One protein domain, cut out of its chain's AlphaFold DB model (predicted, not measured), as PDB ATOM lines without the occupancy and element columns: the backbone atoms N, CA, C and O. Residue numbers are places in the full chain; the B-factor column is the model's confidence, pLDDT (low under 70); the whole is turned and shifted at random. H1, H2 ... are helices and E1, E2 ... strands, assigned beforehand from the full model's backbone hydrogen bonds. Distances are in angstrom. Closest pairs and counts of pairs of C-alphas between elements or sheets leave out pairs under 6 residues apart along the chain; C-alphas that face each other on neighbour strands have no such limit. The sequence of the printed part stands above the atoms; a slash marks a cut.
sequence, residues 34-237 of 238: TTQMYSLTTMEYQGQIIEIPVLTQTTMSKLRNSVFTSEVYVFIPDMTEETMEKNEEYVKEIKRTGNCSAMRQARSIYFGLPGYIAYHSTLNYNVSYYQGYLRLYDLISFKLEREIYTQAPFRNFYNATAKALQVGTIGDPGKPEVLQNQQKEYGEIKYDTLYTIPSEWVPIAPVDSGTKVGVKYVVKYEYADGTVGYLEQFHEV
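AT A GLANCE: This is residues 34 to 237 of the 238 residues of an uncharacterized protein of Roseburia inulinivorans (UniProt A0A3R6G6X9). One twisted sheet folds over on itself into a loose sandwich, only partly face to face: E1 to E5 with the short E9 make one layer, and E6, E7, E8, E10 and E11 make the other. The layers are joined along one side by a short pairing of E1 with E11, the other side is not closed by any strand pair between E8 and E9, and H1 covers E1, E2 and E3. The printed part has 204 residues with eleven named strands and two named helices, in the order E1 E2 E3 H1 H2 E4 E5 E6 E7 E8 E9 E10 E11; the class is mostly strand, and the neighbour strands are antiparallel. The whole is compact, with a radius of gyration of the C-alphas of 18.1 A, and elongated, spanning 53 by 35 by 32 A.

HOW THE PARTS SIT: E1, residues 34 to 45, E2, residues 48 to 60, and E3, residues 67 to 77, form a meander, each strand the antiparallel neighbour of the one before. N 39 and O 54 of the hairpin E1 and E2 are 2.8 A apart, and N 57 and O 71 of the hairpin E2 and E3 are 2.8 A apart. H1, residues 81 to 97, is on the sheet at a height over the sheet of 8.9 A. It lies over E1, E2 and E3, over E2 only just, with 3 C-alphas, and its closest C-alphas to E2 are those of Val 91 and Pro 53, 6.3 A apart. On the local plane it stands at 33 degrees to E3, only just slantwise to the strands. H2, residues 101 to 105, is close to H1 but not clearly touching, the C-alphas of Ala 102 and Tyr 90 being the closest at 7.7 A. In H1 and H2 every O i to N i+4 pair is within hydrogen-bond range. E4, residues 116 to 130, is antiparallel to E3, with N 72 and O 121 2.8 A apart. E5, residues 134 to 149, forms a hairpin with E4, with N 136 and O 128 2.8 A apart, and bends by 66 degrees at residue 140. E6, residues 154 to 157, runs on into E7, residues 160 to 169, at 43 degrees. E8, residues 179 to 189, forms a hairpin with E7, with N 166 and O 182 2.8 A apart. The edge strand E9, residues 194 to 196, is antiparallel to E5, with N 195 and O 142 2.8 A apart. E10, residues 212 to 223, has E6 and E7 on one side, with N 222 and O 156 2.8 A apart and N 216 and O 163 2.8 A apart. On the other side of E10 is E11, residues 228 to 236, its hairpin partner, with N 217 and O 233 2.8 A apart. E11 is antiparallel to E1, with N 44 and O 230 3.0 A apart. The closest C-alphas of E3 and E11, which are not neighbours in the sheet, are those of Val 72 and His 235, 6.7 A apart.

IN THESE COORDINATES: E1 begins at C-alpha 34, (19.528, -36.417, 6.746), and is 33.1 A long. E2 is 37.6 A, E3 32.7 A, E4 41.9 A and E5 41.8 A. H1 is 24.3 A long and begins at C-alpha 81, (25.323, -59.505, 31.296). E7 is 29.2 A, E8 28.2 A, E10 32.8 A and E11 25.9 A, ending at C-alpha 236, (31.510, -32.055, 16.928).

THE WHOLE: The C-alphas farthest apart, of Gln 131 and Asp 225, are 57.0 A apart. The printed part has no cut. The link from E9 to E10, residues 197 to 211, is long. The mean pLDDT of the printed part is 83.9, and 31 residues are under 70, among them residues 101 to 113 and 171 to 178.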
ATOM      1  N   THR A  34      19.055 -35.843   5.485       74.75
ATOM      2  CA  THR A  34      19.528 -36.417   6.746       74.75
ATOM      3  C   THR A  34      20.609 -37.447   6.463       74.75
ATOM      4  O   THR A  34      20.346 -38.491   5.863       74.75
ATOM      5  N   THR A  35      21.818 -37.170   6.936       81.12
ATOM      6  CA  THR A  35      22.928 -38.129   6.937       81.12
ATOM      7  C   THR A  35      23.009 -38.784   8.305       81.12
ATOM      8  O   THR A  35      22.807 -38.113   9.315       81.12
ATOM      9  N   GLN A  36      23.305 -40.084   8.351       83.81
ATOM     10  CA  GLN A  36      23.524 -40.804   9.602       83.81
ATOM     11  C   GLN A  36      24.849 -41.549   9.583       83.81
ATOM     12  O   GLN A  36      25.200 -42.162   8.575       83.81
ATOM     13  N   MET A  37      25.542 -41.530  10.714       86.62
ATOM     14  CA  MET A  37      26.822 -42.193  10.909       86.62
ATOM     15  C   MET A  37      26.841 -42.878  12.272       86.62
ATOM     16  O   MET A  37      26.441 -42.282  13.270       86.62
ATOM     17  N   TYR A  38      27.323 -44.118  12.308       88.62
ATOM     18  CA  TYR A  38      27.632 -44.799  13.559       88.62
ATOM     19  C   TYR A  38      29.115 -44.648  13.869       88.62
ATOM     20  O   TYR A  38      29.965 -44.754  12.987       88.62
ATOM     21  N   SER A  39      29.417 -44.411  15.134       91.31
ATOM     22  CA  SER A  39      30.772 -44.348  15.668       91.31
ATOM     23  C   SER A  39      30.793 -44.945  17.074       91.31
ATOM     24  O   SER A  39      29.790 -45.491  17.539       91.31
ATOM     25  N   LEU A  40      31.948 -44.893  17.728       93.44
ATOM     26  CA  LEU A  40      32.135 -45.383  19.085       93.44
ATOM     27  C   LEU A  40      32.683 -44.260  19.953       93.44
ATOM     28  O   LEU A  40      33.487 -43.447  19.496       93.44
ATOM     29  N   THR A  41      32.272 -44.261  21.211       93.38
ATOM     30  CA  THR A  41      32.918 -43.498  22.275       93.38
ATOM     31  C   THR A  41      33.262 -44.438  23.419       93.38
ATOM     32  O   THR A  41      32.958 -45.633  23.365       93.38
ATOM     33  N   THR A  42      33.915 -43.919  24.447       93.25
ATOM     34  CA  THR A  42      34.254 -44.684  25.639       93.25
ATOM     35  C   THR A  42      33.616 -44.081  26.875       93.25
ATOM     36  O   THR A  42      33.388 -42.877  26.984       93.25
ATOM     37  N   MET A  43      33.341 -44.948  27.835       90.19
ATOM     38  CA  MET A  43      32.936 -44.569  29.177       90.19
ATOM     39  C   MET A  43      33.762 -45.340  30.199       90.19
ATOM     40  O   MET A  43      34.274 -46.422  29.908       90.19
ATOM     41  N   GLU A  44      33.883 -44.784  31.397       87.94
ATOM     42  CA  GLU A  44      34.539 -45.454  32.517       87.94
ATOM     43  C   GLU A  44      33.487 -46.034  33.466       87.94
ATOM     44  O   GLU A  44      32.568 -45.327  33.891       87.94
ATOM     45  N   TYR A  45      33.637 -47.314  33.810       84.06
ATOM     46  CA  TYR A  45      32.824 -48.029  34.792       84.06
ATOM     47  C   TYR A  45      33.722 -48.914  35.654       84.06
ATOM     48  O   TYR A  45      34.427 -49.774  35.137       84.06
ATOM     49  N   GLN A  46      33.732 -48.691  36.973       82.50
ATOM     50  CA  GLN A  46      34.591 -49.427  37.921       82.50
ATOM     51  C   GLN A  46      36.084 -49.456  37.520       82.50
ATOM     52  O   GLN A  46      36.774 -50.456  37.714       82.50
ATOM     53  N   GLY A  47      36.594 -48.366  36.933       81.50
ATOM     54  CA  GLY A  47      37.975 -48.278  36.437       81.50
ATOM     55  C   GLY A  47      38.242 -49.055  35.140       81.50
ATOM     56  O   GLY A  47      39.381 -49.095  34.677       81.50
ATOM     57  N   GLN A  48      37.217 -49.666  34.542       86.31
ATOM     58  CA  GLN A  48      37.280 -50.279  33.219       86.31
ATOM     59  C   GLN A  48      36.766 -49.306  32.161       86.31
ATOM     60  O   GLN A  48      35.774 -48.607  32.363       86.31
ATOM     61  N   ILE A  49      37.444 -49.286  31.015       91.19
ATOM     62  CA  ILE A  49      37.018 -48.517  29.847       91.19
ATOM     63  C   ILE A  49      36.129 -49.418  28.995       91.19
ATOM     64  O   ILE A  49      36.577 -50.461  28.521       91.19
ATOM     65  N   ILE A  50      34.886 -48.996  28.789       91.81
ATOM     66  CA  ILE A  50      33.901 -49.697  27.966       91.81
ATOM     67  C   ILE A  50      33.648 -48.857  26.717       91.81
ATOM     68  O   ILE A  50      33.337 -47.669  26.809       91.81
ATOM     69  N   GLU A  51      33.785 -49.468  25.542       94.88
ATOM     70  CA  GLU A  51      33.358 -48.858  24.284       94.88
ATOM     71  C   GLU A  51      31.845 -48.976  24.134       94.88
ATOM     72  O   GLU A  51      31.266 -50.043  24.352       94.88
ATOM     73  N   ILE A  52      31.217 -47.881  23.726       91.94
ATOM     74  CA  ILE A  52      29.771 -47.801  23.563       91.94
ATOM     75  C   ILE A  52      29.399 -47.149  22.222       91.94
ATOM     76  O   ILE A  52      30.122 -46.272  21.733       91.94
ATOM     77  N   PRO A  53      28.279 -47.559  21.603       91.31
ATOM     78  CA  PRO A  53      27.818 -46.996  20.343       91.31
ATOM     79  C   PRO A  53      27.412 -45.525  20.429       91.31
ATOM     80  O   PRO A  53      26.792 -45.072  21.396       91.31
ATOM     81  N   VAL A  54      27.683 -44.812  19.339       90.31
ATOM     82  CA  VAL A  54      27.228 -43.445  19.093       90.31
ATOM     83  C   VAL A  54      26.570 -43.373  17.721       90.31
ATOM     84  O   VAL A  54      27.140 -43.825  16.728       90.31
ATOM     85  N   LEU A  55      25.382 -42.778  17.651       87.62
ATOM     86  CA  LEU A  55      24.710 -42.447  16.396       87.62
ATOM     87  C   LEU A  55      24.708 -40.932  16.217       87.62
ATOM     88  O   LEU A  55      24.116 -40.218  17.020       87.62
ATOM     89  N   THR A  56      25.313 -40.457  15.135       88.12
ATOM     90  CA  THR A  56      25.253 -39.055  14.717       88.12
ATOM     91  C   THR A  56      24.281 -38.927  13.558       88.12
ATOM     92  O   THR A  56      24.377 -39.663  12.572       88.12
ATOM     93  N   GLN A  57      23.348 -37.988  13.653       86.69
ATOM     94  CA  GLN A  57      22.456 -37.595  12.574       86.69
ATOM     95  C   GLN A  57      22.657 -36.116  12.284       86.69
ATOM     96  O   GLN A  57      22.745 -35.311  13.200       86.69
ATOM     97  N   THR A  58      22.733 -35.742  11.013       85.31
ATOM     98  CA  THR A  58      22.847 -34.334  10.633       85.31
ATOM     99  C   THR A  58      21.790 -34.004   9.610       85.31
ATOM    100  O   THR A  58      21.703 -34.649   8.564       85.31
ATOM    101  N   THR A  59      21.009 -32.978   9.921       85.38
ATOM    102  CA  THR A  59      19.927 -32.459   9.103       85.38
ATOM    103  C   THR A  59      20.236 -31.017   8.720       85.38
ATOM    104  O   THR A  59      20.389 -30.141   9.570       85.38
ATOM    105  N   MET A  60      20.300 -30.759   7.415       79.62
ATOM    106  CA  MET A  60      20.397 -29.402   6.879       79.62
ATOM    107  C   MET A  60      18.997 -28.812   6.691       79.62
ATOM    108  O   MET A  60      18.155 -29.412   6.016       79.62
ATOM    109  N   SER A  61      18.748 -27.622   7.243       70.88
ATOM    110  CA  SER A  61      17.477 -26.923   7.049       70.88
ATOM    111  C   SER A  61      17.356 -26.403   5.615       70.88
ATOM    112  O   SER A  61      18.095 -25.515   5.202       70.88
ATOM    113  N   LYS A  62      16.366 -26.885   4.853       63.72
ATOM    114  CA  LYS A  62      16.062 -26.337   3.513       63.72
ATOM    115  C   LYS A  62      15.436 -24.931   3.547       63.72
ATOM    116  O   LYS A  62      15.411 -24.258   2.524       63.72
ATOM    117  N   LEU A  63      14.916 -24.484   4.696       60.56
ATOM    118  CA  LEU A  63      14.305 -23.153   4.856       60.56
ATOM    119  C   LEU A  63      15.337 -22.058   5.161       60.56
ATOM    120  O   LEU A  63      15.076 -20.879   4.931       60.56
ATOM    121  N   ARG A  64      16.501 -22.437   5.696       64.19
ATOM    122  CA  ARG A  64      17.614 -21.539   6.013       64.19
ATOM    123  C   ARG A  64      18.892 -22.202   5.511       64.19
ATOM    124  O   ARG A  64      19.463 -23.002   6.241       64.19
ATOM    125  N   ASN A  65      19.313 -21.860   4.288       62.00
ATOM    126  CA  ASN A  65      20.390 -22.486   3.485       62.00
ATOM    127  C   ASN A  65      21.810 -22.538   4.110       62.00
ATOM    128  O   ASN A  65      22.793 -22.730   3.406       62.00
ATOM    129  N   SER A  66      21.935 -22.387   5.419       76.62
ATOM    130  CA  SER A  66      23.183 -22.422   6.171       76.62
ATOM    131  C   SER A  66      23.013 -23.001   7.574       76.62
ATOM    132  O   SER A  66      24.019 -23.190   8.240       76.62
ATOM    133  N   VAL A  67      21.788 -23.275   8.047       84.94
ATOM    134  CA  VAL A  67      21.547 -23.773   9.410       84.94
ATOM    135  C   VAL A  67      21.491 -25.294   9.400       84.94
ATOM    136  O   VAL A  67      20.660 -25.900   8.716       84.94
ATOM    137  N   PHE A  68      22.352 -25.892  10.207       89.56
ATOM    138  CA  PHE A  68      22.436 -27.323  10.430       89.56
ATOM    139  C   PHE A  68      22.006 -27.646  11.854       89.56
ATOM    140  O   PHE A  68      22.351 -26.938  12.802       89.56
ATOM    141  N   THR A  69      21.278 -28.748  11.982       90.94
ATOM    142  CA  THR A  69      21.003 -29.402  13.255       90.94
ATOM    143  C   THR A  69      21.703 -30.750  13.221       90.94
ATOM    144  O   THR A  69      21.393 -31.593  12.378       90.94
ATOM    145  N   SER A  70      22.688 -30.929  14.097       91.50
ATOM    146  CA  SER A  70      23.317 -32.222  14.343       91.50
ATOM    147  C   SER A  70      22.802 -32.789  15.657       91.50
ATOM    148  O   SER A  70      22.579 -32.058  16.621       91.50
ATOM    149  N   GLU A  71      22.556 -34.086  15.669       90.69
ATOM    150  CA  GLU A  71      21.999 -34.841  16.775       90.69
ATOM    151  C   GLU A  71      22.921 -36.024  17.054       90.69
ATOM    152  O   GLU A  71      23.193 -36.834  16.169       90.69
ATOM    153  N   VAL A  72      23.410 -36.129  18.285       90.19
ATOM    154  CA  VAL A  72      24.284 -37.214  18.732       90.19
ATOM    155  C   VAL A  72      23.574 -37.997  19.820       90.19
ATOM    156  O   VAL A  72      23.180 -37.436  20.840       90.19
ATOM    157  N   TYR A  73      23.451 -39.301  19.605       88.50
ATOM    158  CA  TYR A  73      22.863 -40.255  20.534       88.50
ATOM    159  C   TYR A  73      23.965 -41.161  21.071       88.50
ATOM    160  O   TYR A  73      24.604 -41.870  20.293       88.50
ATOM    161  N   VAL A  74      24.183 -41.149  22.385       89.12
ATOM    162  CA  VAL A  74      25.127 -42.046  23.067       89.12
ATOM    163  C   VAL A  74      24.347 -43.091  23.851       89.12
ATOM    164  O   VAL A  74      23.495 -42.731  24.665       89.12
ATOM    165  N   PHE A  75      24.645 -44.369  23.612       87.69
ATOM    166  CA  PHE A  75      23.931 -45.501  24.202       87.69
ATOM    167  C   PHE A  75      24.765 -46.146  25.309       87.69
ATOM    168  O   PHE A  75      25.674 -46.917  25.028       87.69
ATOM    169  N   ILE A  76      24.449 -45.850  26.569       87.31
ATOM    170  CA  ILE A  76      25.129 -46.447  27.725       87.31
ATOM    171  C   ILE A  76      24.389 -47.725  28.136       87.31
ATOM    172  O   ILE A  76      23.211 -47.618  28.491       87.31
ATOM    173  N   PRO A  77      25.031 -48.906  28.113       87.12
ATOM    174  CA  PRO A  77      24.418 -50.132  28.602       87.12
ATOM    175  C   PRO A  77      24.239 -50.067  30.121       87.12
ATOM    176  O   PRO A  77      25.024 -49.450  30.841       87.12
ATOM    177  N   ASP A  78      23.222 -50.741  30.636       83.88
ATOM    178  CA  ASP A  78      22.942 -50.785  32.068       83.88
ATOM    179  C   ASP A  78      23.788 -51.778  32.873       83.88
ATOM    180  O   ASP A  78      23.568 -51.952  34.071       83.88
ATOM    181  N   MET A  79      24.800 -52.354  32.226       84.06
ATOM    182  CA  MET A  79      25.810 -53.241  32.808       84.06
ATOM    183  C   MET A  79      25.297 -54.617  33.246       84.06
ATOM    184  O   MET A  79      26.013 -55.352  33.920       84.06
ATOM    185  N   THR A  80      24.089 -55.008  32.837       83.69
ATOM    186  CA  THR A  80      23.658 -56.412  32.909       83.69
ATOM    187  C   THR A  80      24.429 -57.271  31.900       83.69
ATOM    188  O   THR A  80      24.838 -56.771  30.854       83.69
ATOM    189  N   GLU A  81      24.615 -58.565  32.187       85.62
ATOM    190  CA  GLU A  81      25.323 -59.505  31.296       85.62
ATOM    191  C   GLU A  81      24.729 -59.494  29.878       85.62
ATOM    192  O   GLU A  81      25.446 -59.231  28.917       85.62
ATOM    193  N   GLU A  82      23.403 -59.627  29.760       85.56
ATOM    194  CA  GLU A  82      22.681 -59.581  28.479       85.56
ATOM    195  C   GLU A  82      22.939 -58.274  27.706       85.56
ATOM    196  O   GLU A  82      23.210 -58.281  26.503       85.56
ATOM    197  N   THR A  83      22.870 -57.127  28.387       86.31
ATOM    198  CA  THR A  83      23.052 -55.827  27.732       86.31
ATOM    199  C   THR A  83      24.508 -55.608  27.334       86.31
ATOM    200  O   THR A  83      24.766 -55.021  26.282       86.31
ATOM    201  N   MET A  84      25.459 -56.103  28.127       88.56
ATOM    202  CA  MET A  84      26.885 -56.038  27.820       88.56
ATOM    203  C   MET A  84      27.261 -56.921  26.630       88.56
ATOM    204  O   MET A  84      27.940 -56.433  25.728       88.56
ATOM    205  N   GLU A  85      26.762 -58.157  26.560       89.81
ATOM    206  CA  GLU A  85      26.943 -59.030  25.390       89.81
ATOM    207  C   GLU A  85      26.414 -58.356  24.119       89.81
ATOM    208  O   GLU A  85      27.106 -58.263  23.103       89.81
ATOM    209  N   LYS A  86      25.213 -57.778  24.201       88.31
ATOM    210  CA  LYS A  86      24.602 -57.048  23.090       88.31
ATOM    211  C   LYS A  86      25.383 -55.788  22.707       88.31
ATOM    212  O   LYS A  86      25.539 -55.489  21.522       88.31
ATOM    213  N   ASN A  87      25.895 -55.049  23.691       90.44
ATOM    214  CA  ASN A  87      26.752 -53.891  23.453       90.44
ATOM    215  C   ASN A  87      28.021 -54.305  22.699       90.44
ATOM    216  O   ASN A  87      28.398 -53.652  21.726       90.44
ATOM    217  N   GLU A  88      28.650 -55.419  23.079       92.44
ATOM    218  CA  GLU A  88      29.801 -55.947  22.352       92.44
ATOM    219  C   GLU A  88      29.472 -56.321  20.905       92.44
ATOM    220  O   GLU A  88      30.289 -56.075  20.014       92.44
ATOM    221  N   GLU A  89      28.305 -56.913  20.644       91.19
ATOM    222  CA  GLU A  89      27.853 -57.208  19.280       91.19
ATOM    223  C   GLU A  89      27.731 -55.929  18.444       91.19
ATOM    224  O   GLU A  89      28.250 -55.872  17.324       91.19
ATOM    225  N   TYR A  90      27.125 -54.878  19.005       90.31
ATOM    226  CA  TYR A  90      27.023 -53.572  18.354       90.31
ATOM    227  C   TYR A  90      28.397 -52.956  18.085       90.31
ATOM    228  O   TYR A  90      28.670 -52.519  16.965       90.31
ATOM    229  N   VAL A  91      29.297 -52.976  19.069       92.75
ATOM    230  CA  VAL A  91      30.674 -52.481  18.922       92.75
ATOM    231  C   VAL A  91      31.411 -53.242  17.817       92.75
ATOM    232  O   VAL A  91      32.051 -52.625  16.960       92.75
ATOM    233  N   LYS A  92      31.295 -54.576  17.783       93.50
ATOM    234  CA  LYS A  92      31.902 -55.429  16.747       93.50
ATOM    235  C   LYS A  92      31.331 -55.118  15.356       93.50
ATOM    236  O   LYS A  92      32.100 -55.024  14.398       93.50
ATOM    237  N   GLU A  93      30.017 -54.916  15.219       91.69
ATOM    238  CA  GLU A  93      29.379 -54.567  13.938       91.69
ATOM    239  C   GLU A  93      29.824 -53.184  13.433       91.69
ATOM    240  O   GLU A  93      30.201 -53.059  12.260       91.69
ATOM    241  N   ILE A  94      29.863 -52.178  14.316       92.00
ATOM    242  CA  ILE A  94      30.293 -50.810  13.990       92.00
ATOM    243  C   ILE A  94      31.757 -50.805  13.556       92.00
ATOM    244  O   ILE A  94      32.073 -50.246  12.508       92.00
ATOM    245  N   LYS A  95      32.653 -51.491  14.279       94.00
ATOM    246  CA  LYS A  95      34.065 -51.622  13.874       94.00
ATOM    247  C   LYS A  95      34.226 -52.301  12.516       94.00
ATOM    248  O   LYS A  95      35.100 -51.925  11.740       94.00
ATOM    249  N   ARG A  96      33.394 -53.305  12.224       92.56
ATOM    250  CA  ARG A  96      33.473 -54.077  10.977       92.56
ATOM    251  C   ARG A  96      32.898 -53.331   9.774       92.56
ATOM    252  O   ARG A  96      33.371 -53.540   8.661       92.56
ATOM    253  N   THR A  97      31.845 -52.539   9.965       89.62
ATOM    254  CA  THR A  97      31.030 -52.022   8.849       89.62
ATOM    255  C   THR A  97      30.845 -50.509   8.833       89.62
ATOM    256  O   THR A  97      30.340 -49.981   7.845       89.62
ATOM    257  N   GLY A  98      31.206 -49.810   9.910       86.50
ATOM    258  CA  GLY A  98      30.825 -48.413  10.128       86.50
ATOM    259  C   GLY A  98      29.314 -48.218  10.317       86.50
ATOM    260  O   GLY A  98      28.806 -47.111  10.150       86.50
ATOM    261  N   ASN A  99      28.567 -49.290  10.598       84.44
ATOM    262  CA  ASN A  99      27.112 -49.282  10.702       84.44
ATOM    263  C   ASN A  99      26.628 -50.230  11.811       84.44
ATOM    264  O   ASN A  99      27.363 -51.114  12.245       84.44
ATOM    265  N   CYS A 100      25.381 -50.057  12.251       81.56
ATOM    266  CA  CYS A 100      24.699 -51.006  13.125       81.56
ATOM    267  C   CYS A 100      23.234 -51.159  12.701       81.56
ATOM    268  O   CYS A 100      22.372 -50.310  12.957       81.56
ATOM    269  N   SER A 101      22.951 -52.256  12.003       69.31
ATOM    270  CA  SER A 101      21.624 -52.535  11.447       69.31
ATOM    271  C   SER A 101      20.594 -52.862  12.532       69.31
ATOM    272  O   SER A 101      19.436 -52.451  12.427       69.31
ATOM    273  N   ALA A 102      21.025 -53.534  13.600       67.06
ATOM    274  CA  ALA A 102      20.182 -53.901  14.729       67.06
ATOM    275  C   ALA A 102      19.712 -52.673  15.530       67.06
ATOM    276  O   ALA A 102      18.532 -52.583  15.870       67.06
ATOM    277  N   MET A 103      20.578 -51.671  15.738       66.75
ATOM    278  CA  MET A 103      20.170 -50.380  16.315       66.75
ATOM    279  C   MET A 103      19.218 -49.610  15.393       66.75
ATOM    280  O   MET A 103      18.288 -48.951  15.853       66.75
ATOM    281  N   ARG A 104      19.386 -49.733  14.070       55.62
ATOM    282  CA  ARG A 104      18.521 -49.069  13.083       55.62
ATOM    283  C   ARG A 104      17.086 -49.606  13.078       55.62
ATOM    284  O   ARG A 104      16.180 -48.859  12.725       55.62
ATOM    285  N   GLN A 105      16.852 -50.867  13.443       49.34
ATOM    286  CA  GLN A 105      15.494 -51.425  13.541       49.34
ATOM    287  C   GLN A 105      14.757 -50.958  14.801       49.34
ATOM    288  O   GLN A 105      13.533 -50.868  14.787       49.34
ATOM    289  N   ALA A 106      15.487 -50.549  15.842       47.97
ATOM    290  CA  ALA A 106      14.914 -49.916  17.027       47.97
ATOM    291  C   ALA A 106      14.367 -48.497  16.766       47.97
ATOM    292  O   ALA A 106      13.830 -47.890  17.682       47.97
ATOM    293  N   ARG A 107      14.421 -48.000  15.515       43.53
ATOM    294  CA  ARG A 107      13.797 -46.758  15.002       43.53
ATOM    295  C   ARG A 107      12.257 -46.729  15.063       43.53
ATOM    296  O   ARG A 107      11.604 -46.062  14.258       43.53
ATOM    297  N   SER A 108      11.649 -47.366  16.052       43.44
ATOM    298  CA  SER A 108      10.541 -46.673  16.688       43.44
ATOM    299  C   SER A 108      11.135 -45.365  17.208       43.44
ATOM    300  O   SER A 108      12.047 -45.370  18.015       43.44
ATOM    301  N   ILE A 109      10.681 -44.250  16.659       42.28
ATOM    302  CA  ILE A 109      10.957 -42.837  16.984       42.28
ATOM    303  C   ILE A 109      10.680 -42.447  18.455       42.28
ATOM    304  O   ILE A 109      10.447 -41.287  18.773       42.28
ATOM    305  N   TYR A 110      10.732 -43.419  19.356       39.94
ATOM    306  CA  TYR A 110      10.798 -43.261  20.787       39.94
ATOM    307  C   TYR A 110      12.168 -43.764  21.211       39.94
ATOM    308  O   TYR A 110      12.530 -44.919  20.995       39.94
ATOM    309  N   PHE A 111      12.937 -42.852  21.776       45.97
ATOM    310  CA  PHE A 111      13.901 -43.136  22.815       45.97
ATOM    311  C   PHE A 111      13.681 -44.471  23.564       45.97
ATOM    312  O   PHE A 111      12.553 -44.858  23.871       45.97
ATOM    313  N   GLY A 112      14.785 -45.141  23.903       52.88
ATOM    314  CA  GLY A 112      14.767 -46.331  24.755       52.88
ATOM    315  C   GLY A 112      15.001 -47.633  24.008       52.88
ATOM    316  O   GLY A 112      14.072 -48.385  23.725       52.88
ATOM    317  N   LEU A 113      16.275 -47.954  23.773       65.12
ATOM    318  CA  LEU A 113      16.671 -49.359  23.724       65.12
ATOM    319  C   LEU A 113      16.511 -49.906  25.152       65.12
ATOM    320  O   LEU A 113      17.149 -49.363  26.057       65.12
ATOM    321  N   PRO A 114      15.673 -50.932  25.391       71.38
ATOM    322  CA  PRO A 114      15.591 -51.551  26.708       71.38
ATOM    323  C   PRO A 114      16.983 -51.991  27.171       71.38
ATOM    324  O   PRO A 114      17.726 -52.589  26.392       71.38
ATOM    325  N   GLY A 115      17.327 -51.654  28.411       76.25
ATOM    326  CA  GLY A 115      18.649 -51.899  28.988       76.25
ATOM    327  C   GLY A 115      19.649 -50.761  28.772       76.25
ATOM    328  O   GLY A 115      20.791 -50.884  29.194       76.25
ATOM    329  N   TYR A 116      19.263 -49.644  28.145       79.56
ATOM    330  CA  TYR A 116      20.179 -48.533  27.867       79.56
ATOM    331  C   TYR A 116      19.701 -47.202  28.454       79.56
ATOM    332  O   TYR A 116      18.509 -46.891  28.529       79.56
ATOM    333  N   ILE A 117      20.673 -46.366  28.809       80.88
ATOM    334  CA  ILE A 117      20.494 -44.926  28.988       80.88
ATOM    335  C   ILE A 117      20.912 -44.254  27.684       80.88
ATOM    336  O   ILE A 117      22.013 -44.487  27.185       80.88
ATOM    337  N   ALA A 118      20.045 -43.402  27.146       83.12
ATOM    338  CA  ALA A 118      20.324 -42.635  25.943       83.12
ATOM    339  C   ALA A 118      20.555 -41.166  26.307       83.12
ATOM    340  O   ALA A 118      19.675 -40.515  26.873       83.12
ATOM    341  N   TYR A 119      21.725 -40.637  25.955       87.12
ATOM    342  CA  TYR A 119      21.961 -39.194  25.939       87.12
ATOM    343  C   TYR A 119      21.771 -38.680  24.527       87.12
ATOM    344  O   TYR A 119      22.445 -39.155  23.615       87.12
ATOM    345  N   HIS A 120      20.876 -37.714  24.363       90.31
ATOM    346  CA  HIS A 120      20.598 -37.079  23.084       90.31
ATOM    347  C   HIS A 120      21.074 -35.630  23.132       90.31
ATOM    348  O   HIS A 120      20.539 -34.803  23.865       90.31
ATOM    349  N   SER A 121      22.129 -35.324  22.386       94.19
ATOM    350  CA  SER A 121      22.627 -33.963  22.244       94.19
ATOM    351  C   SER A 121      22.194 -33.386  20.908       94.19
ATOM    352  O   SER A 121      22.536 -33.941  19.871       94.19
ATOM    353  N   THR A 122      21.538 -32.232  20.933       95.00
ATOM    354  CA  THR A 122      21.239 -31.432  19.743       95.00
ATOM    355  C   THR A 122      22.197 -30.247  19.680       95.00
ATOM    356  O   THR A 122      22.331 -29.508  20.656       95.00
ATOM    357  N   LEU A 123      22.838 -30.038  18.532       96.31
ATOM    358  CA  LEU A 123      23.729 -28.915  18.248       96.31
ATOM    359  C   LEU A 123      23.238 -28.181  17.002       96.31
ATOM    360  O   LEU A 123      23.148 -28.759  15.920       96.31
ATOM    361  N   ASN A 124      22.949 -26.892  17.152       94.81
ATOM    362  CA  ASN A 124      22.564 -26.023  16.047       94.81
ATOM    363  C   ASN A 124      23.726 -25.100  15.694       94.81
ATOM    364  O   ASN A 124      24.286 -24.447  16.578       94.81
ATOM    365  N   TYR A 125      24.051 -25.008  14.409       94.81
ATOM    366  CA  TYR A 125      25.143 -24.174  13.914       94.81
ATOM    367  C   TYR A 125      24.880 -23.674  12.497       94.81
ATOM    368  O   TYR A 125      24.101 -24.260  11.742       94.81
ATOM    369  N   ASN A 126      25.539 -22.576  12.139       92.31
ATOM    370  CA  ASN A 126      25.629 -22.103  10.772       92.31
ATOM    371  C   ASN A 126      26.872 -22.672  10.088       92.31
ATOM    372  O   ASN A 126      27.937 -22.781  10.695       92.31
ATOM    373  N   VAL A 127      26.738 -22.948   8.794       89.75
ATOM    374  CA  VAL A 127      27.849 -23.178   7.877       89.75
ATOM    375  C   VAL A 127      27.809 -22.103   6.803       89.75
ATOM    376  O   VAL A 127      26.815 -21.947   6.093       89.75
ATOM    377  N   SER A 128      28.902 -21.363   6.675       87.81
ATOM    378  CA  SER A 128      29.141 -20.448   5.558       87.81
ATOM    379  C   SER A 128      30.401 -20.859   4.803       87.81
ATOM    380  O   SER A 128      31.152 -21.722   5.258       87.81
ATOM    381  N   TYR A 129      30.616 -20.283   3.623       82.81
ATOM    382  CA  TYR A 129      31.750 -20.631   2.774       82.81
ATOM    383  C   TYR A 129      32.635 -19.416   2.545       82.81
ATOM    384  O   TYR A 129      32.182 -18.397   2.023       82.81
ATOM    385  N   TYR A 130      33.912 -19.547   2.885       75.50
ATOM    386  CA  TYR A 130      34.935 -18.576   2.534       75.50
ATOM    387  C   TYR A 130      35.606 -18.981   1.219       75.50
ATOM    388  O   TYR A 130      35.936 -20.150   1.004       75.50
ATOM    389  N   GLN A 131      35.736 -18.014   0.303       72.31
ATOM    390  CA  GLN A 131      36.271 -18.199  -1.057       72.31
ATOM    391  C   GLN A 131      35.634 -19.360  -1.856       72.31
ATOM    392  O   GLN A 131      36.219 -19.864  -2.807       72.31
ATOM    393  N   GLY A 132      34.415 -19.780  -1.501       68.69
ATOM    394  CA  GLY A 132      33.652 -20.806  -2.218       68.69
ATOM    395  C   GLY A 132      34.028 -22.262  -1.922       68.69
ATOM    396  O   GLY A 132      33.371 -23.149  -2.459       68.69
ATOM    397  N   TYR A 133      35.023 -22.537  -1.069       74.06
ATOM    398  CA  TYR A 133      35.441 -23.915  -0.756       74.06
ATOM    399  C   TYR A 133      35.657 -24.193   0.736       74.06
ATOM    400  O   TYR A 133      35.416 -25.316   1.179       74.06
ATOM    401  N   LEU A 134      36.069 -23.203   1.532       80.06
ATOM    402  CA  LEU A 134      36.362 -23.413   2.948       80.06
ATOM    403  C   LEU A 134      35.096 -23.253   3.792       80.06
ATOM    404  O   LEU A 134      34.465 -22.199   3.750       80.06
ATOM    405  N   ARG A 135      34.732 -24.276   4.574       86.62
ATOM    406  CA  ARG A 135      33.594 -24.204   5.500       86.62
ATOM    407  C   ARG A 135      33.974 -23.417   6.750       86.62
ATOM    408  O   ARG A 135      34.946 -23.755   7.420       86.62
ATOM    409  N   LEU A 136      33.178 -22.403   7.061       88.94
ATOM    410  CA  LEU A 136      33.214 -21.677   8.320       88.94
ATOM    411  C   LEU A 136      32.021 -22.096   9.171       88.94
ATOM    412  O   LEU A 136      30.879 -22.028   8.709       88.94
ATOM    413  N   TYR A 137      32.296 -22.479  10.408       92.12
ATOM    414  CA  TYR A 137      31.314 -22.920  11.382       92.12
ATOM    415  C   TYR A 137      31.074 -21.845  12.433       92.12
ATOM    416  O   TYR A 137      32.013 -21.196  12.901       92.12
ATOM    417  N   ASP A 138      29.808 -21.690  12.800       93.50
ATOM    418  CA  ASP A 138      29.343 -20.732  13.795       93.50
ATOM    419  C   ASP A 138      28.254 -21.376  14.660       93.50
ATOM    420  O   ASP A 138      27.138 -21.631  14.201       93.50
ATOM    421  N   LEU A 139      28.606 -21.739  15.892       96.12
ATOM    422  CA  LEU A 139      27.706 -22.414  16.816       96.12
ATOM    423  C   LEU A 139      26.605 -21.457  17.301       96.12
ATOM    424  O   LEU A 139      26.875 -20.350  17.748       96.12
ATOM    425  N   ILE A 140      25.353 -21.918  17.289       95.81
ATOM    426  CA  ILE A 140      24.179 -21.112  17.660       95.81
ATOM    427  C   ILE A 140      23.680 -21.505  19.052       95.81
ATOM    428  O   ILE A 140      23.467 -20.671  19.933       95.81
ATOM    429  N   SER A 141      23.423 -22.797  19.251       97.06
ATOM    430  CA  SER A 141      22.843 -23.311  20.493       97.06
ATOM    431  C   SER A 141      23.051 -24.809  20.626       97.06
ATOM    432  O   SER A 141      23.280 -25.501  19.634       97.06
ATOM    433  N   PHE A 142      22.917 -25.309  21.847       98.12
ATOM    434  CA  PHE A 142      22.911 -26.736  22.124       98.12
ATOM    435  C   PHE A 142      21.861 -27.103  23.171       98.12
ATOM    436  O   PHE A 142      21.443 -26.273  23.980       98.12
ATOM    437  N   LYS A 143      21.447 -28.366  23.158       96.94
ATOM    438  CA  LYS A 143      20.543 -28.977  24.133       96.94
ATOM    439  C   LYS A 143      21.066 -30.373  24.455       96.94
ATOM    440  O   LYS A 143      21.551 -31.065  23.560       96.94
ATOM    441  N   LEU A 144      20.978 -30.777  25.719       95.12
ATOM    442  CA  LEU A 144      21.227 -32.155  26.130       95.12
ATOM    443  C   LEU A 144      19.966 -32.716  26.778       95.12
ATOM    444  O   LEU A 144      19.461 -32.181  27.763       95.12
ATOM    445  N   GLU A 145      19.478 -33.809  26.228       91.50
ATOM    446  CA  GLU A 145      18.368 -34.601  26.728       91.50
ATOM    447  C   GLU A 145      18.903 -35.944  27.222       91.50
ATOM    448  O   GLU A 145      19.981 -36.408  26.827       91.50
ATOM    449  N   ARG A 146      18.154 -36.568  28.127       85.25
ATOM    450  CA  ARG A 146      18.479 -37.888  28.652       85.25
ATOM    451  C   ARG A 146      17.207 -38.684  28.817       85.25
ATOM    452  O   ARG A 146      16.272 -38.208  29.456       85.25
ATOM    453  N   GLU A 147      17.260 -39.933  28.382       79.19
ATOM    454  CA  GLU A 147      16.217 -40.913  28.631       79.19
ATOM    455  C   GLU A 147      16.786 -42.187  29.240       79.19
ATOM    456  O   GLU A 147      17.880 -42.636  28.895       79.19
ATOM    457  N   ILE A 148      16.061 -42.734  30.212       76.19
ATOM    458  CA  ILE A 148      16.522 -43.820  31.074       76.19
ATOM    459  C   ILE A 148      15.529 -44.973  30.925       76.19
ATOM    460  O   ILE A 148      14.429 -44.913  31.469       76.19
ATOM    461  N   TYR A 149      15.925 -46.018  30.196       73.06
ATOM    462  CA  TYR A 149      15.117 -47.218  29.971       73.06
ATOM    463  C   TYR A 149      15.890 -48.460  30.394       73.06
ATOM    464  O   TYR A 149      16.353 -49.257  29.580       73.06
ATOM    465  N   THR A 150      16.041 -48.619  31.700       69.50
ATOM    466  CA  THR A 150      16.916 -49.623  32.303       69.50
ATOM    467  C   THR A 150      16.260 -50.246  33.527       69.50
ATOM    468  O   THR A 150      15.477 -49.598  34.222       69.50
ATOM    469  N   GLN A 151      16.574 -51.523  33.757       67.31
ATOM    470  CA  GLN A 151      16.209 -52.254  34.973       67.31
ATOM    471  C   GLN A 151      17.326 -52.214  36.025       67.31
ATOM    472  O   GLN A 151      17.114 -52.655  37.156       67.31
ATOM    473  N   ALA A 152      18.512 -51.701  35.681       69.06
ATOM    474  CA  ALA A 152      19.602 -51.596  36.630       69.06
ATOM    475  C   ALA A 152      19.244 -50.593  37.733       69.06
ATOM    476  O   ALA A 152      18.640 -49.544  37.475       69.06
ATOM    477  N   PRO A 153      19.597 -50.903  38.988       66.44
ATOM    478  CA  PRO A 153      19.245 -50.050  40.100       66.44
ATOM    479  C   PRO A 153      20.175 -48.833  40.071       66.44
ATOM    480  O   PRO A 153      21.314 -48.899  40.519       66.44
ATOM    481  N   PHE A 154      19.710 -47.713  39.520       74.69
ATOM    482  CA  PHE A 154      20.422 -46.436  39.586       74.69
ATOM    483  C   PHE A 154      20.078 -45.698  40.871       74.69
ATOM    484  O   PHE A 154      18.923 -45.658  41.294       74.69
ATOM    485  N   ARG A 155      21.087 -45.073  41.476       79.31
ATOM    486  CA  ARG A 155      20.895 -44.207  42.636       79.31
ATOM    487  C   ARG A 155      20.625 -42.778  42.214       79.31
ATOM    488  O   ARG A 155      19.666 -42.181  42.684       79.31
ATOM    489  N   ASN A 156      21.494 -42.228  41.369       79.88
ATOM    490  CA  ASN A 156      21.447 -40.830  40.976       79.88
ATOM    491  C   ASN A 156      22.004 -40.634  39.573       79.88
ATOM    492  O   ASN A 156      23.016 -41.218  39.190       79.88
ATOM    493  N   PHE A 157      21.394 -39.703  38.852       80.25
ATOM    494  CA  PHE A 157      21.975 -39.151  37.645       80.25
ATOM    495  C   PHE A 157      22.211 -37.662  37.849       80.25
ATOM    496  O   PHE A 157      21.258 -36.891  37.981       80.25
ATOM    497  N   TYR A 158      23.479 -37.272  37.876       86.62
ATOM    498  CA  TYR A 158      23.869 -35.889  38.102       86.62
ATOM    499  C   TYR A 158      23.588 -35.050  36.854       86.62
ATOM    500  O   TYR A 158      23.451 -35.580  35.750       86.62
ATOM    501  N   ASN A 159      23.498 -33.733  37.030       90.69
ATOM    502  CA  ASN A 159      23.525 -32.818  35.897       90.69
ATOM    503  C   ASN A 159      24.849 -32.982  35.142       90.69
ATOM    504  O   ASN A 159      25.907 -33.157  35.751       90.69
ATOM    505  N   ALA A 160      24.785 -32.930  33.815       93.81
ATOM    506  CA  ALA A 160      25.985 -32.896  32.994       93.81
ATOM    507  C   ALA A 160      26.688 -31.544  33.154       93.81
ATOM    508  O   ALA A 160      26.036 -30.538  33.439       93.81
ATOM    509  N   THR A 161      27.992 -31.493  32.898       96.94
ATOM    510  CA  THR A 161      28.664 -30.227  32.600       96.94
ATOM    511  C   THR A 161      28.866 -30.061  31.105       96.94
ATOM    512  O   THR A 161      28.969 -31.053  30.378       96.94
ATOM    513  N   ALA A 162      28.892 -28.814  30.633       97.75
ATOM    514  CA  ALA A 162      29.090 -28.510  29.219       97.75
ATOM    515  C   ALA A 162      30.124 -27.403  28.988       97.75
ATOM    516  O   ALA A 162      30.133 -26.380  29.679       97.75
ATOM    517  N   LYS A 163      30.941 -27.596  27.951       97.69
ATOM    518  CA  LYS A 163      31.894 -26.617  27.430       97.69
ATOM    519  C   LYS A 163      31.725 -26.478  25.922       97.69
ATOM    520  O   LYS A 163      31.994 -27.425  25.184       97.69
ATOM    521  N   ALA A 164      31.323 -25.298  25.461       97.50
ATOM    522  CA  ALA A 164      31.312 -24.980  24.037       97.50
ATOM    523  C   ALA A 164      32.706 -24.534  23.581       97.50
ATOM    524  O   ALA A 164      33.379 -23.779  24.289       97.50
ATOM    525  N   LEU A 165      33.117 -24.995  22.403       96.00
ATOM    526  CA  LEU A 165      34.416 -24.744  21.784       96.00
ATOM    527  C   LEU A 165      34.204 -24.381  20.311       96.00
ATOM    528  O   LEU A 165      33.548 -25.123  19.588       96.00
ATOM    529  N   GLN A 166      34.778 -23.267  19.870       94.06
ATOM    530  CA  GLN A 166      34.860 -22.843  18.473       94.06
ATOM    531  C   GLN A 166      36.279 -22.333  18.217       94.06
ATOM    532  O   GLN A 166      36.569 -21.133  18.251       94.06
ATOM    533  N   VAL A 167      37.186 -23.295  18.044       91.06
ATOM    534  CA  VAL A 167      38.623 -23.064  17.902       91.06
ATOM    535  C   VAL A 167      39.021 -23.272  16.449       91.06
ATOM    536  O   VAL A 167      38.851 -24.374  15.936       91.06
ATOM    537  N   GLY A 168      39.562 -22.240  15.800       88.56
ATOM    538  CA  GLY A 168      40.019 -22.310  14.410       88.56
ATOM    539  C   GLY A 168      40.431 -20.966  13.825       88.56
ATOM    540  O   GLY A 168      40.626 -19.999  14.560       88.56
ATOM    541  N   THR A 169      40.611 -20.900  12.506       84.75
ATOM    542  CA  THR A 169      41.101 -19.699  11.809       84.75
ATOM    543  C   THR A 169      39.980 -18.966  11.077       84.75
ATOM    544  O   THR A 169      39.010 -19.571  10.633       84.75
ATOM    545  N   ILE A 170      40.119 -17.649  10.914       74.56
ATOM    546  CA  ILE A 170      39.200 -16.826  10.098       74.56
ATOM    547  C   ILE A 170      39.662 -16.766   8.617       74.56
ATOM    548  O   ILE A 170      38.916 -16.327   7.745       74.56
ATOM    549  N   GLY A 171      40.887 -17.221   8.315       62.47
ATOM    550  CA  GLY A 171      41.517 -17.171   6.985       62.47
ATOM    551  C   GLY A 171      41.924 -18.540   6.421       62.47
ATOM    552  O   GLY A 171      41.591 -19.575   7.001       62.47
ATOM    553  N   ASP A 172      42.641 -18.522   5.287       57.72
ATOM    554  CA  ASP A 172      43.058 -19.712   4.524       57.72
ATOM    555  C   ASP A 172      43.694 -20.803   5.421       57.72
ATOM    556  O   ASP A 172      44.479 -20.478   6.323       57.72
ATOM    557  N   PRO A 173      43.445 -22.102   5.151       53.91
ATOM    558  CA  PRO A 173      44.131 -23.193   5.838       53.91
ATOM    559  C   PRO A 173      45.652 -23.024   5.753       53.91
ATOM    560  O   PRO A 173      46.205 -22.835   4.670       53.91
ATOM    561  N   GLY A 174      46.338 -23.068   6.897       52.09
ATOM    562  CA  GLY A 174      47.794 -22.896   6.965       52.09
ATOM    563  C   GLY A 174      48.296 -21.445   7.020       52.09
ATOM    564  O   GLY A 174      49.508 -21.245   7.075       52.09
ATOM    565  N   LYS A 175      47.407 -20.437   7.068       55.47
ATOM    566  CA  LYS A 175      47.748 -19.042   7.405       55.47
ATOM    567  C   LYS A 175      47.100 -18.645   8.743       55.47
ATOM    568  O   LYS A 175      46.014 -18.066   8.752       55.47
ATOM    569  N   PRO A 176      47.731 -18.951   9.892       54.12
ATOM    570  CA  PRO A 176      47.154 -18.751  11.223       54.12
ATOM    571  C   PRO A 176      47.187 -17.284  11.681       54.12
ATOM    572  O   PRO A 176      47.436 -17.012  12.851       54.12
ATOM    573  N   GLU A 177      46.955 -16.316  10.788       57.03
ATOM    574  CA  GLU A 177      47.096 -14.892  11.126       57.03
ATOM    575  C   GLU A 177      46.145 -14.472  12.260       57.03
ATOM    576  O   GLU A 177      46.465 -13.552  13.009       57.03
ATOM    577  N   VAL A 178      45.038 -15.204  12.465       66.44
ATOM    578  CA  VAL A 178      44.190 -15.080  13.657       66.44
ATOM    579  C   VAL A 178      43.603 -16.445  14.057       66.44
ATOM    580  O   VAL A 178      42.505 -16.809  13.630       66.44
ATOM    581  N   LEU A 179      44.332 -17.223  14.868       75.88
ATOM    582  CA  LEU A 179      43.742 -18.357  15.592       75.88
ATOM    583  C   LEU A 179      42.774 -17.804  16.643       75.88
ATOM    584  O   LEU A 179      43.182 -17.116  17.578       75.88
ATOM    585  N   GLN A 180      41.496 -18.117  16.492       81.88
ATOM    586  CA  GLN A 180      40.471 -17.793  17.468       81.88
ATOM    587  C   GLN A 180      40.266 -18.981  18.392       81.88
ATOM    588  O   GLN A 180      40.064 -20.105  17.936       81.88
ATOM    589  N   ASN A 181      40.302 -18.725  19.695       88.62
ATOM    590  CA  ASN A 181      40.008 -19.716  20.722       88.62
ATOM    591  C   ASN A 181      38.772 -19.271  21.500       88.62
ATOM    592  O   ASN A 181      38.865 -18.700  22.589       88.62
ATOM    593  N   GLN A 182      37.610 -19.479  20.889       92.94
ATOM    594  CA  GLN A 182      36.334 -19.077  21.459       92.94
ATOM    595  C   GLN A 182      35.794 -20.241  22.278       92.94
ATOM    596  O   GLN A 182      35.537 -21.324  21.754       92.94
ATOM    597  N   GLN A 183      35.683 -20.039  23.588       95.69
ATOM    598  CA  GLN A 183      35.233 -21.073  24.509       95.69
ATOM    599  C   GLN A 183      34.324 -20.493  25.584       95.69
ATOM    600  O   GLN A 183      34.512 -19.362  26.035       95.69
ATOM    601  N   LYS A 184      33.338 -21.285  26.007       97.06
ATOM    602  CA  LYS A 184      32.449 -20.942  27.118       97.06
ATOM    603  C   LYS A 184      32.153 -22.178  27.953       97.06
ATOM    604  O   LYS A 184      31.635 -23.170  27.445       97.06
ATOM    605  N   GLU A 185      32.468 -22.077  29.236       97.44
ATOM    606  CA  GLU A 185      32.071 -23.045  30.256       97.44
ATOM    607  C   GLU A 185      30.646 -22.716  30.714       97.44
ATOM    608  O   GLU A 185      30.355 -21.570  31.065       97.44
ATOM    609  N   TYR A 186      29.757 -23.707  30.718       96.56
ATOM    610  CA  TYR A 186      28.383 -23.557  31.213       96.56
ATOM    611  C   TYR A 186      28.203 -24.125  32.626       96.56
ATOM    612  O   TYR A 186      27.164 -23.895  33.240       96.56
ATOM    613  N   GLY A 187      29.207 -24.829  33.164       92.69
ATOM    614  CA  GLY A 187      29.086 -25.530  34.442       92.69
ATOM    615  C   GLY A 187      28.028 -26.629  34.365       92.69
ATOM    616  O   GLY A 187      27.879 -27.250  33.314       92.69
ATOM    617  N   GLU A 188      27.306 -26.866  35.462       94.75
ATOM    618  CA  GLU A 188      26.189 -27.817  35.494       94.75
ATOM    619  C   GLU A 188      25.003 -27.318  34.659       94.75
ATOM    620  O   GLU A 188      24.409 -26.273  34.940       94.75
ATOM    621  N   ILE A 189      24.627 -28.103  33.651       95.88
ATOM    622  CA  ILE A 189      23.474 -27.841  32.799       95.88
ATOM    623  C   ILE A 189      22.268 -28.678  33.220       95.88
ATOM    624  O   ILE A 189      22.387 -29.817  33.668       95.88
ATOM    625  N   LYS A 190      21.076 -28.119  33.034       94.44
ATOM    626  CA  LYS A 190      19.818 -28.844  33.168       94.44
ATOM    627  C   LYS A 190      19.540 -29.589  31.872       94.44
ATOM    628  O   LYS A 190      19.645 -29.015  30.785       94.44
ATOM    629  N   TYR A 191      19.139 -30.846  32.001       91.81
ATOM    630  CA  TYR A 191      18.603 -31.595  30.872       91.81
ATOM    631  C   TYR A 191      17.357 -30.905  30.311       91.81
ATOM    632  O   TYR A 191      16.672 -30.167  31.022       91.81
ATOM    633  N   ASP A 192      17.094 -31.131  29.028       92.81
ATOM    634  CA  ASP A 192      15.944 -30.579  28.302       92.81
ATOM    635  C   ASP A 192      15.938 -29.034  28.188       92.81
ATOM    636  O   ASP A 192      14.976 -28.418  27.739       92.81
ATOM    637  N   THR A 193      17.046 -28.373  28.538       96.19
ATOM    638  CA  THR A 193      17.186 -26.913  28.442       96.19
ATOM    639  C   THR A 193      18.038 -26.524  27.237       96.19
ATOM    640  O   THR A 193      19.125 -27.065  27.032       96.19
ATOM    641  N   LEU A 194      17.552 -25.567  26.440       97.31
ATOM    642  CA  LEU A 194      18.303 -24.989  25.326       97.31
ATOM    643  C   LEU A 194      19.276 -23.921  25.843       97.31
ATOM    644  O   LEU A 194      18.862 -22.938  26.459       97.31
ATOM    645  N   TYR A 195      20.557 -24.088  25.540       97.81
ATOM    646  CA  TYR A 195      21.625 -23.150  25.868       97.81
ATOM    647  C   TYR A 195      22.096 -22.430  24.610       97.81
ATOM    648  O   TYR A 195      22.380 -23.056  23.590       97.81
ATOM    649  N   THR A 196      22.203 -21.104  24.675       97.56
ATOM    650  CA  THR A 196      22.686 -20.287  23.557       97.56
ATOM    651  C   THR A 196      24.187 -20.067  23.648       97.56
ATOM    652  O   THR A 196      24.743 -19.832  24.732       97.56
ATOM    653  N   ILE A 197      24.842 -20.121  22.494       97.19
ATOM    654  CA  ILE A 197      26.237 -19.717  22.329       97.19
ATOM    655  C   ILE A 197      26.307 -18.180  22.295       97.19
ATOM    656  O   ILE A 197      25.323 -17.545  21.901       97.19
ATOM    657  N   PRO A 198      27.392 -17.552  22.787       95.75
ATOM    658  CA  PRO A 198      27.526 -16.100  22.737       95.75
ATOM    659  C   PRO A 198      27.499 -15.584  21.294       95.75
ATOM    660  O   PRO A 198      28.223 -16.081  20.438       95.75
ATOM    661  N   SER A 199      26.656 -14.589  21.023       92.00
ATOM    662  CA  SER A 199      26.438 -14.050  19.673       92.00
ATOM    663  C   SER A 199      27.615 -13.235  19.136       92.00
ATOM    664  O   SER A 199      27.651 -12.912  17.955       92.00
ATOM    665  N   GLU A 200      28.547 -12.850  20.005       91.12
ATOM    666  CA  GLU A 200      29.790 -12.174  19.645       91.12
ATOM    667  C   GLU A 200      30.838 -13.118  19.041       91.12
ATOM    668  O   GLU A 200      31.888 -12.645  18.603       91.12
ATOM    669  N   TRP A 201      30.584 -14.434  19.030       92.12
ATOM    670  CA  TRP A 201      31.499 -15.379  18.410       92.12
ATOM    671  C   TRP A 201      31.548 -15.183  16.894       92.12
ATOM    672  O   TRP A 201      30.536 -14.969  16.231       92.12
ATOM    673  N   VAL A 202      32.753 -15.246  16.339       90.19
ATOM    674  CA  VAL A 202      33.004 -15.125  14.904       90.19
ATOM    675  C   VAL A 202      33.098 -16.511  14.264       90.19
ATOM    676  O   VAL A 202      33.726 -17.390  14.864       90.19
ATOM    677  N   PRO A 203      32.541 -16.726  13.057       90.31
ATOM    678  CA  PRO A 203      32.674 -17.991  12.341       90.31
ATOM    679  C   PRO A 203      34.140 -18.356  12.074       90.31
ATOM    680  O   PRO A 203      34.940 -17.480  11.735       90.31
ATOM    681  N   ILE A 204      34.492 -19.641  12.182       89.69
ATOM    682  CA  ILE A 204      35.873 -20.119  11.979       89.69
ATOM    683  C   ILE A 204      35.945 -21.374  11.110       89.69
ATOM    684  O   ILE A 204      35.000 -22.157  11.049       89.69
ATOM    685  N   ALA A 205      37.093 -21.599  10.479       87.25
ATOM    686  CA  ALA A 205      37.458 -22.853   9.833       87.25
ATOM    687  C   ALA A 205      38.300 -23.724  10.785       87.25
ATOM    688  O   ALA A 205      39.359 -23.270  11.239       87.25
ATOM    689  N   PRO A 206      37.889 -24.969  11.085       81.00
ATOM    690  CA  PRO A 206      38.788 -25.957  11.663       81.00
ATOM    691  C   PRO A 206      39.756 -26.439  10.569       81.00
ATOM    692  O   PRO A 206      39.327 -26.928   9.524       81.00
ATOM    693  N   VAL A 207      41.060 -26.235  10.766       76.38
ATOM    694  CA  VAL A 207      42.106 -26.417   9.736       76.38
ATOM    695  C   VAL A 207      43.176 -27.444  10.113       76.38
ATOM    696  O   VAL A 207      43.962 -27.840   9.255       76.38
ATOM    697  N   ASP A 208      43.208 -27.896  11.366       72.69
ATOM    698  CA  ASP A 208      44.137 -28.916  11.855       72.69
ATOM    699  C   ASP A 208      43.538 -29.741  13.012       72.69
ATOM    700  O   ASP A 208      42.420 -29.501  13.467       72.69
ATOM    701  N   SER A 209      44.289 -30.728  13.507       67.88
ATOM    702  CA  SER A 209      43.868 -31.595  14.616       67.88
ATOM    703  C   SER A 209      43.764 -30.891  15.979       67.88
ATOM    704  O   SER A 209      43.219 -31.473  16.920       67.88
ATOM    705  N   GLY A 210      44.294 -29.671  16.109       70.88
ATOM    706  CA  GLY A 210      44.190 -28.829  17.301       70.88
ATOM    707  C   GLY A 210      42.952 -27.928  17.303       70.88
ATOM    708  O   GLY A 210      42.515 -27.492  18.370       70.88
ATOM    709  N   THR A 211      42.361 -27.675  16.134       83.00
ATOM    710  CA  THR A 211      41.090 -26.957  15.979       83.00
ATOM    711  C   THR A 211      39.888 -27.869  16.217       83.00
ATOM    712  O   THR A 211      39.876 -29.013  15.772       83.00
ATOM    713  N   LYS A 212      38.874 -27.377  16.941       88.88
ATOM    714  CA  LYS A 212      37.653 -28.125  17.281       88.88
ATOM    715  C   LYS A 212      36.452 -27.195  17.365       88.88
ATOM    716  O   LYS A 212      36.538 -26.134  17.990       88.88
ATOM    717  N   VAL A 213      35.322 -27.625  16.802       94.06
ATOM    718  CA  VAL A 213      34.052 -26.888  16.867       94.06
ATOM    719  C   VAL A 213      32.940 -27.803  17.351       94.06
ATOM    720  O   VAL A 213      32.589 -28.775  16.689       94.06
ATOM    721  N   GLY A 214      32.377 -27.506  18.516       96.81
ATOM    722  CA  GLY A 214      31.363 -28.356  19.118       96.81
ATOM    723  C   GLY A 214      31.142 -28.090  20.597       96.81
ATOM    724  O   GLY A 214      31.562 -27.068  21.146       96.81
ATOM    725  N   VAL A 215      30.488 -29.040  21.258       97.69
ATOM    726  CA  VAL A 215      30.227 -28.988  22.700       97.69
ATOM    727  C   VAL A 215      30.739 -30.260  23.355       97.69
ATOM    728  O   VAL A 215      30.369 -31.369  22.975       97.69
ATOM    729  N   LYS A 216      31.606 -30.096  24.352       96.88
ATOM    730  CA  LYS A 216      32.058 -31.173  25.228       96.88
ATOM    731  C   LYS A 216      31.075 -31.313  26.380       96.88
ATOM    732  O   LYS A 216      30.832 -30.334  27.083       96.88
ATOM    733  N   TYR A 217      30.578 -32.522  26.598       96.69
ATOM    734  CA  TYR A 217      29.775 -32.892  27.753       96.69
ATOM    735  C   TYR A 217      30.561 -33.827  28.661       96.69
ATOM    736  O   TYR A 217      31.238 -34.737  28.179       96.69
ATOM    737  N   VAL A 218      30.429 -33.627  29.969       95.12
ATOM    738  CA  VAL A 218      30.855 -34.602  30.975       95.12
ATOM    739  C   VAL A 218      29.633 -34.988  31.785       95.12
ATOM    740  O   VAL A 218      28.984 -34.140  32.395       95.12
ATOM    741  N   VAL A 219      29.303 -36.274  31.772       92.38
ATOM    742  CA  VAL A 219      28.146 -36.818  32.474       92.38
ATOM    743  C   VAL A 219      28.602 -37.791  33.543       92.38
ATOM    744  O   VAL A 219      29.432 -38.661  33.290       92.38
ATOM    745  N   LYS A 220      28.018 -37.651  34.732       90.31
ATOM    746  CA  LYS A 220      28.251 -38.523  35.879       90.31
ATOM    747  C   LYS A 220      26.947 -39.202  36.282       90.31
ATOM    748  O   LYS A 220      25.908 -38.550  36.397       90.31
ATOM    749  N   TYR A 221      27.008 -40.495  36.556       86.19
ATOM    750  CA  TYR A 221      25.882 -41.274  37.068       86.19
ATOM    751  C   TYR A 221      26.361 -42.264  38.130       86.19
ATOM    752  O   TYR A 221      27.531 -42.639  38.165       86.19
ATOM    753  N   GLU A 222      25.463 -42.628  39.038       86.88
ATOM    754  CA  GLU A 222      25.739 -43.477  40.194       86.88
ATOM    755  C   GLU A 222      24.703 -44.599  40.275       86.88
ATOM    756  O   GLU A 222      23.492 -44.355  40.230       86.88
ATOM    757  N   TYR A 223      25.194 -45.824  40.411       80.62
ATOM    758  CA  TYR A 223      24.413 -47.037  40.609       80.62
ATOM    759  C   TYR A 223      24.078 -47.226  42.099       80.62
ATOM    760  O   TYR A 223      24.672 -46.610  42.983       80.62
ATOM    761  N   ALA A 224      23.082 -48.056  42.402       80.56
ATOM    762  CA  ALA A 224      22.578 -48.280  43.759       80.56
ATOM    763  C   ALA A 224      23.595 -48.945  44.690       80.56
ATOM    764  O   ALA A 224      23.509 -48.769  45.904       80.56
ATOM    765  N   ASP A 225      24.563 -49.666  44.131       81.00
ATOM    766  CA  ASP A 225      25.702 -50.237  44.850       81.00
ATOM    767  C   ASP A 225      26.790 -49.193  45.189       81.00
ATOM    768  O   ASP A 225      27.772 -49.519  45.852       81.00
ATOM    769  N   GLY A 226      26.612 -47.933  44.765       81.94
ATOM    770  CA  GLY A 226      27.564 -46.839  44.946       81.94
ATOM    771  C   GLY A 226      28.611 -46.729  43.834       81.94
ATOM    772  O   GLY A 226      29.455 -45.832  43.887       81.94
ATOM    773  N   THR A 227      28.564 -47.599  42.820       83.38
ATOM    774  CA  THR A 227      29.434 -47.509  41.645       83.38
ATOM    775  C   THR A 227      29.159 -46.211  40.889       83.38
ATOM    776  O   THR A 227      28.008 -45.849  40.650       83.38
ATOM    777  N   VAL A 228      30.215 -45.510  40.474       84.62
ATOM    778  CA  VAL A 228      30.114 -44.273  39.689       84.62
ATOM    779  C   VAL A 228      30.634 -44.519  38.279       84.62
ATOM    780  O   VAL A 228      31.723 -45.067  38.111       84.62
ATOM    781  N   GLY A 229      29.862 -44.090  37.284       84.56
ATOM    782  CA  GLY A 229      30.268 -44.063  35.883       84.56
ATOM    783  C   GLY A 229      30.450 -42.638  35.368       84.56
ATOM    784  O   GLY A 229      29.776 -41.702  35.822       84.56
ATOM    785  N   TYR A 230      31.356 -42.488  34.402       89.88
ATOM    786  CA  TYR A 230      31.640 -41.223  33.726       89.88
ATOM    787  C   TYR A 230      31.584 -41.395  32.208       89.88
ATOM    788  O   TYR A 230      32.154 -42.335  31.654       89.88
ATOM    789  N   LEU A 231      30.914 -40.459  31.537       90.94
ATOM    790  CA  LEU A 231      30.925 -40.317  30.083       90.94
ATOM    791  C   LEU A 231      31.473 -38.938  29.727       90.94
ATOM    792  O   LEU A 231      30.917 -37.920  30.140       90.94
ATOM    793  N   GLU A 232      32.524 -38.909  28.915       94.00
ATOM    794  CA  GLU A 232      32.998 -37.701  28.254       94.00
ATOM    795  C   GLU A 232      32.693 -37.808  26.759       94.00
ATOM    796  O   GLU A 232      33.189 -38.706  26.087       94.00
ATOM    797  N   GLN A 233      31.884 -36.891  26.227       93.88
ATOM    798  CA  GLN A 233      31.519 -36.883  24.810       93.88
ATOM    799  C   GLN A 233      31.720 -35.496  24.210       93.88
ATOM    800  O   GLN A 233      31.175 -34.511  24.706       93.88
ATOM    801  N   PHE A 234      32.444 -35.421  23.094       94.94
ATOM    802  CA  PHE A 234      32.492 -34.220  22.265       94.94
ATOM    803  C   PHE A 234      31.493 -34.353  21.111       94.94
ATOM    804  O   PHE A 234      31.616 -35.246  20.275       94.94
ATOM    805  N   HIS A 235      30.477 -33.495  21.089       95.06
ATOM    806  CA  HIS A 235      29.570 -33.354  19.955       95.06
ATOM    807  C   HIS A 235      30.177 -32.338  18.989       95.06
ATOM    808  O   HIS A 235      30.043 -31.130  19.187       95.06
ATOM    809  N   GLU A 236      30.866 -32.847  17.974       93.81
ATOM    810  CA  GLU A 236      31.510 -32.055  16.928       93.81
ATOM    811  C   GLU A 236      30.554 -31.775  15.763       93.81
ATOM    812  O   GLU A 236      29.751 -32.635  15.383       93.81
ATOM    813  N   VAL A 237      30.658 -30.575  15.186       91.25
ATOM    814  CA  VAL A 237      29.990 -30.230  13.917       91.25
ATOM    815  C   VAL A 237      30.382 -31.210  12.800       91.25
ATOM    816  O   VAL A 237      31.426 -31.854  12.872       91.25
TER     817      VAL A 237